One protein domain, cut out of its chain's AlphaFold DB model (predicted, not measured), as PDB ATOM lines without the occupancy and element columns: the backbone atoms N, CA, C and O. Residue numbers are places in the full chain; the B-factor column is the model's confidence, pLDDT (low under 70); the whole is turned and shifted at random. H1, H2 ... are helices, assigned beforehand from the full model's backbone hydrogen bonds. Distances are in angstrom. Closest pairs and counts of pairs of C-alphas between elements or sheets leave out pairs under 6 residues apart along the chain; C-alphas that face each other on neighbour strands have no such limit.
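What this domain is: This is residues 80 to 130 of the 130 residues of a protein of Sporisorium scitamineum (UniProt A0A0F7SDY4). Picture a helical hairpin, H1 and then H2 folded back beside it, followed by a long tail with no named element that makes a loose loop on the side of H2 away from H1. The tail, residues 109 to 130, runs out from the end of H2 and folds back on itself, and its residues 118 to 123 stick out free. The printed part has 51 residues with two named helices, H1 then H2, and no named strand. The class is all helix, though the helices hold 23 of the 51 residues, under half. The whole is loose, with a radius of gyration of the C-alphas of 12.3 A, and flat, spanning 31 by 25 by 13 A.

Where its parts are: Find C-alpha 80 at (122.229, 113.875, 122.318), where H1, residues 80 to 91, begins; it is 16.0 A from first to last C-alpha and ends at C-alpha 91, at (132.402, 125.396, 126.922). Go on to C-alpha 98 at (126.960, 134.489, 130.061), where H2, residues 98 to 108, begins; it is 15.6 A long and ends at C-alpha 108, at (119.657, 127.801, 118.070).

How they stand to each other: Look at Ile 89 and Lys 101, whose C-alphas, 6.4 A apart, are the closest of H1 and H2. The two helices touch there, H1 with residues 86 to 90 alone. They form a helical hairpin, running opposite ways at a shallow tilt of 27 degrees. In H1 and H2 every O i to N i+4 pair is within hydrogen-bond range.

The domain as a whole: The C-alphas of Asp 80 and His 119, the two farthest apart, are 35.3 A from each other. The printed part has no cut, and the link from H1 to H2, 6 residues, is short. It ends at His 130, the chain's last residue. In the B-factor column you will find a mean pLDDT of the printed part of 80.0, with residues 117 to 130 under 70.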
ATOM      1  N   ASP A  80     120.768 113.861 122.149       96.25
ATOM      2  CA  ASP A  80     122.229 113.875 122.318       96.25
ATOM      3  C   ASP A  80     122.922 114.918 121.419       96.25
ATOM      4  O   ASP A  80     123.946 115.492 121.792       96.25
ATOM      5  N   ALA A  81     122.368 115.173 120.229       95.88
ATOM      6  CA  ALA A  81     122.892 116.170 119.301       95.88
ATOM      7  C   ALA A  81     122.671 117.599 119.818       95.88
ATOM      8  O   ALA A  81     123.614 118.387 119.846       95.88
ATOM      9  N   GLU A  82     121.456 117.902 120.271       94.94
ATOM     10  CA  GLU A  82     121.104 119.193 120.870       94.94
ATOM     11  C   GLU A  82     121.891 119.442 122.160       94.94
ATOM     12  O   GLU A  82     122.451 120.521 122.348       94.94
ATOM     13  N   MET A  83     122.019 118.421 123.015       94.44
ATOM     14  CA  MET A  83     122.842 118.499 124.218       94.44
ATOM     15  C   MET A  83     124.289 118.838 123.851       94.44
ATOM     16  O   MET A  83     124.858 119.762 124.417       94.44
ATOM     17  N   LYS A  84     124.872 118.170 122.849       95.44
ATOM     18  CA  LYS A  84     126.240 118.460 122.403       95.44
ATOM     19  C   LYS A  84     126.404 119.900 121.902       95.44
ATOM     20  O   LYS A  84     127.403 120.533 122.227       95.44
ATOM     21  N   GLN A  85     125.447 120.426 121.135       95.12
ATOM     22  CA  GLN A  85     125.479 121.824 120.677       95.12
ATOM     23  C   GLN A  85     125.444 122.797 121.859       95.12
ATOM     24  O   GLN A  85     126.213 123.758 121.902       95.12
ATOM     25  N   TRP A  86     124.589 122.518 122.844       94.19
ATOM     26  CA  TRP A  86     124.535 123.293 124.073       94.19
ATOM     27  C   TRP A  86     125.874 123.236 124.831       94.19
ATOM     28  O   TRP A  86     126.397 124.274 125.237       94.19
ATOM     29  N   GLU A  87     126.490 122.055 124.957       95.12
ATOM     30  CA  GLU A  87     127.793 121.888 125.614       95.12
ATOM     31  C   GLU A  87     128.924 122.622 124.881       95.12
ATOM     32  O   GLU A  87     129.793 123.197 125.536       95.12
ATOM     33  N   GLU A  88     128.932 122.617 123.547       95.44
ATOM     34  CA  GLU A  88     129.914 123.344 122.735       95.44
ATOM     35  C   GLU A  88     129.856 124.848 123.032       95.44
ATOM     36  O   GLU A  88     130.888 125.439 123.336       95.44
ATOM     37  N   ILE A  89     128.661 125.445 123.067       94.75
ATOM     38  CA  ILE A  89     128.476 126.875 123.381       94.75
ATOM     39  C   ILE A  89     128.864 127.181 124.824       94.75
ATOM     40  O   ILE A  89     129.563 128.156 125.110       94.75
ATOM     41  N   MET A  90     128.437 126.332 125.758       92.56
ATOM     42  CA  MET A  90     128.727 126.538 127.172       92.56
ATOM     43  C   MET A  90     130.219 126.412 127.489       92.56
ATOM     44  O   MET A  90     130.702 127.132 128.368       92.56
ATOM     45  N   ASN A  91     130.957 125.571 126.762       93.56
ATOM     46  CA  ASN A  91     132.402 125.396 126.922       93.56
ATOM     47  C   ASN A  91     133.244 126.310 126.022       93.56
ATOM     48  O   ASN A  91     134.462 126.370 126.205       93.56
ATOM     49  N   ASP A  92     132.635 127.030 125.082       94.75
ATOM     50  CA  ASP A  92     133.354 127.965 124.227       94.75
ATOM     51  C   ASP A  92     133.872 129.146 125.065       94.75
ATOM     52  O   ASP A  92     133.125 129.847 125.763       94.75
ATOM     53  N   SER A  93     135.194 129.308 125.044       92.00
ATOM     54  CA  SER A  93     135.922 130.358 125.753       92.00
ATOM     55  C   SER A  93     136.015 131.663 124.963       92.00
ATOM     56  O   SER A  93     136.621 132.610 125.456       92.00
ATOM     57  N   SER A  94     135.510 131.701 123.726       94.31
ATOM     58  CA  SER A  94     135.464 132.918 122.910       94.31
ATOM     59  C   SER A  94     134.372 133.891 123.354       94.31
ATOM     60  O   SER A  94     134.535 135.088 123.141       94.31
ATOM     61  N   PHE A  95     133.317 133.402 124.014       91.56
ATOM     62  CA  PHE A  95     132.303 134.250 124.638       91.56
ATOM     63  C   PHE A  95     132.827 134.854 125.944       91.56
ATOM     64  O   PHE A  95     133.299 134.132 126.829       91.56
ATOM     65  N   GLU A  96     132.708 136.173 126.086       86.38
ATOM     66  CA  GLU A  96     133.267 136.920 127.218       86.38
ATOM     67  C   GLU A  96     132.426 136.768 128.492       86.38
ATOM     68  O   GLU A  96     132.936 136.870 129.611       86.38
ATOM     69  N   ASN A  97     131.122 136.532 128.336       87.12
ATOM     70  CA  ASN A  97     130.160 136.512 129.432       87.12
ATOM     71  C   ASN A  97     128.986 135.552 129.160       87.12
ATOM     72  O   ASN A  97     128.881 134.922 128.107       87.12
ATOM     73  N   ILE A  98     128.109 135.398 130.155       84.56
ATOM     74  CA  ILE A  98     126.960 134.489 130.061       84.56
ATOM     75  C   ILE A  98     125.877 135.018 129.114       84.56
ATOM     76  O   ILE A  98     125.157 134.214 128.533       84.56
ATOM     77  N   GLN A  99     125.773 136.335 128.930       85.81
ATOM     78  CA  GLN A  99     124.765 136.960 128.076       85.81
ATOM     79  C   GLN A  99     125.000 136.622 126.603       85.81
ATOM     80  O   GLN A  99     124.062 136.249 125.908       85.81
ATOM     81  N   GLU A 100     126.251 136.647 126.139       90.00
ATOM     82  CA  GLU A 100     126.590 136.237 124.768       90.00
ATOM     83  C   GLU A 100     126.274 134.757 124.518       90.00
ATOM     84  O   GLU A 100     125.724 134.396 123.477       90.00
ATOM     85  N   LYS A 101     126.552 133.894 125.506       91.38
ATOM     86  CA  LYS A 101     126.172 132.475 125.445       91.38
ATOM     87  C   LYS A 101     124.656 132.311 125.381       91.38
ATOM     88  O   LYS A 101     124.171 131.494 124.608       91.38
ATOM     89  N   GLN A 102     123.908 133.080 126.171       88.56
ATOM     90  CA  GLN A 102     122.445 133.053 126.173       88.56
ATOM     91  C   GLN A 102     121.860 133.497 124.832       88.56
ATOM     92  O   GLN A 102     121.018 132.779 124.304       88.56
ATOM     93  N   ALA A 103     122.353 134.597 124.260       88.25
ATOM     94  CA  ALA A 103     121.938 135.055 122.936       88.25
ATOM     95  C   ALA A 103     122.186 133.967 121.883       88.25
ATOM     96  O   ALA A 103     121.285 133.602 121.130       88.25
ATOM     97  N   LYS A 104     123.374 133.339 121.904       91.62
ATOM     98  CA  LYS A 104     123.675 132.259 120.960       91.62
ATOM     99  C   LYS A 104     122.777 131.035 121.139       91.62
ATOM    100  O   LYS A 104     122.421 130.387 120.160       91.62
ATOM    101  N   LEU A 105     122.428 130.699 122.378       91.31
ATOM    102  CA  LEU A 105     121.497 129.610 122.665       91.31
ATOM    103  C   LEU A 105     120.083 129.933 122.166       91.31
ATOM    104  O   LEU A 105     119.454 129.050 121.596       91.31
ATOM    105  N   GLN A 106     119.613 131.170 122.322       87.06
ATOM    106  CA  GLN A 106     118.302 131.616 121.830       87.06
ATOM    107  C   GLN A 106     118.205 131.609 120.297       87.06
ATOM    108  O   GLN A 106     117.135 131.372 119.757       87.06
ATOM    109  N   GLU A 107     119.314 131.810 119.579       86.12
ATOM    110  CA  GLU A 107     119.339 131.651 118.115       86.12
ATOM    111  C   GLU A 107     119.172 130.192 117.655       86.12
ATOM    112  O   GLU A 107     118.741 129.946 116.531       86.12
ATOM    113  N   ILE A 108     119.608 129.220 118.464       88.88
ATOM    114  CA  ILE A 108     119.657 127.801 118.070       88.88
ATOM    115  C   ILE A 108     118.454 127.028 118.601       88.88
ATOM    116  O   ILE A 108     117.978 126.104 117.943       88.88
ATOM    117  N   PHE A 109     117.996 127.377 119.799       87.00
ATOM    118  CA  PHE A 109     116.865 126.752 120.461       87.00
ATOM    119  C   PHE A 109     115.667 127.690 120.385       87.00
ATOM    120  O   PHE A 109     115.545 128.610 121.192       87.00
ATOM    121  N   GLU A 110     114.782 127.424 119.428       79.94
ATOM    122  CA  GLU A 110     113.477 128.079 119.333       79.94
ATOM    123  C   GLU A 110     112.685 127.824 120.628       79.94
ATOM    124  O   GLU A 110     112.524 126.682 121.069       79.94
ATOM    125  N   ASP A 111     112.187 128.887 121.258       73.81
ATOM    126  CA  ASP A 111     111.426 128.791 122.509       73.81
ATOM    127  C   ASP A 111     109.934 128.476 122.281       73.81
ATOM    128  O   ASP A 111     109.197 128.196 123.232       73.81
ATOM    129  N   GLY A 112     109.499 128.469 121.014       74.44
ATOM    130  CA  GLY A 112     108.125 128.211 120.591       74.44
ATOM    131  C   GLY A 112     107.141 129.327 120.952       74.44
ATOM    132  O   GLY A 112     105.928 129.129 120.815       74.44
ATOM    133  N   PHE A 113     107.633 130.472 121.428       77.38
ATOM    134  CA  PHE A 113     106.849 131.679 121.650       77.38
ATOM    135  C   PHE A 113     106.945 132.609 120.433       77.38
ATOM    136  O   PHE A 113     107.871 132.539 119.628       77.38
ATOM    137  N   GLU A 114     105.935 133.467 120.280       73.69
ATOM    138  CA  GLU A 114     105.945 134.541 119.282       73.69
ATOM    139  C   GLU A 114     107.051 135.558 119.610       73.69
ATOM    140  O   GLU A 114     107.417 135.696 120.777       73.69
ATOM    141  N   ASP A 115     107.533 136.309 118.616       70.69
ATOM    142  CA  ASP A 115     108.456 137.432 118.824       70.69
ATOM    143  C   ASP A 115     107.746 138.560 119.589       70.69
ATOM    144  O   ASP A 115     107.199 139.510 119.015       70.69
ATOM    145  N   TRP A 116     107.686 138.428 120.914       72.12
ATOM    146  CA  TRP A 116     107.171 139.480 121.772       72.12
ATOM    147  C   TRP A 116     108.132 140.665 121.686       72.12
ATOM    148  O   TRP A 116     109.330 140.488 121.887       72.12
ATOM    149  N   PRO A 117     107.643 141.884 121.410       61.88
ATOM    150  CA  PRO A 117     108.515 143.044 121.358       61.88
ATOM    151  C   PRO A 117     109.141 143.263 122.736       61.88
ATOM    152  O   PRO A 117     108.425 143.525 123.708       61.88
ATOM    153  N   ASP A 118     110.467 143.175 122.816       64.56
ATOM    154  CA  ASP A 118     111.192 143.559 124.018       64.56
ATOM    155  C   ASP A 118     111.094 145.088 124.170       64.56
ATOM    156  O   ASP A 118     111.402 145.875 123.273       64.56
ATOM    157  N   HIS A 119     110.544 145.527 125.301       65.88
ATOM    158  CA  HIS A 119     110.329 146.943 125.583       65.88
ATOM    159  C   HIS A 119     111.624 147.683 125.942       65.88
ATOM    160  O   HIS A 119     111.637 148.916 125.899       65.88
ATOM    161  N   GLU A 120     112.677 146.957 126.317       57.88
ATOM    162  CA  GLU A 120     113.993 147.504 126.643       57.88
ATOM    163  C   GLU A 120     114.938 147.468 125.435       57.88
ATOM    164  O   GLU A 120     115.742 148.390 125.280       57.88
ATOM    165  N   ASP A 121     114.772 146.489 124.544       61.81
ATOM    166  CA  ASP A 121     115.495 146.386 123.276       61.81
ATOM    167  C   ASP A 121     114.568 145.926 122.129       61.81
ATOM    168  O   ASP A 121     114.496 144.744 121.807       61.81
ATOM    169  N   PRO A 122     113.843 146.853 121.473       63.47
ATOM    170  CA  PRO A 122     112.869 146.518 120.429       63.47
ATOM    171  C   PRO A 122     113.457 145.791 119.211       63.47
ATOM    172  O   PRO A 122     112.696 145.254 118.407       63.47
ATOM    173  N   GLU A 123     114.783 145.814 119.059       60.09
ATOM    174  CA  GLU A 123     115.536 145.178 117.977       60.09
ATOM    175  C   GLU A 123     116.112 143.814 118.404       60.09
ATOM    176  O   GLU A 123     116.662 143.106 117.565       60.09
ATOM    177  N   ALA A 124     115.942 143.389 119.665       60.03
ATOM    178  CA  ALA A 124     116.497 142.137 120.195       60.03
ATOM    179  C   ALA A 124     116.046 140.878 119.434       60.03
ATOM    180  O   ALA A 124     116.747 139.871 119.445       60.03
ATOM    181  N   HIS A 125     114.900 140.943 118.752       60.22
ATOM    182  CA  HIS A 125     114.372 139.859 117.917       60.22
ATOM    183  C   HIS A 125     114.558 140.110 116.403       60.22
ATOM    184  O   HIS A 125     114.153 139.282 115.588       60.22
ATOM    185  N   GLU A 126     115.188 141.217 115.976       48.94
ATOM    186  CA  GLU A 126     115.475 141.454 114.554       48.94
ATOM    187  C   GLU A 126     116.508 140.442 114.029       48.94
ATOM    188  O   GLU A 126     117.713 140.562 114.241       48.94
ATOM    189  N   GLY A 127     116.031 139.447 113.278       51.31
ATOM    190  CA  GLY A 127     116.872 138.431 112.633       51.31
ATOM    191  C   GLY A 127     116.794 137.042 113.262       51.31
ATOM    192  O   GLY A 127     117.371 136.105 112.704       51.31
ATOM    193  N   HIS A 128     116.042 136.886 114.352       53.19
ATOM    194  CA  HIS A 128     115.620 135.581 114.847       53.19
ATOM    195  C   HIS A 128     114.489 135.062 113.936       53.19
ATOM    196  O   HIS A 128     113.506 135.756 113.699       53.19
ATOM    197  N   ASN A 129     114.652 133.877 113.340       49.78
ATOM    198  CA  ASN A 129     113.557 133.182 112.651       49.78
ATOM    199  C   ASN A 129     112.964 132.194 113.658       49.78
ATOM    200  O   ASN A 129     113.586 131.161 113.894       49.78
ATOM    201  N   HIS A 130     111.819 132.534 114.247       54.59
ATOM    202  CA  HIS A 130     110.976 131.610 115.013       54.59
ATOM    203  C   HIS A 130     110.022 130.845 114.075       54.59
ATOM    204  O   HIS A 130     109.673 131.380 112.990       54.59
TER     205      HIS A 130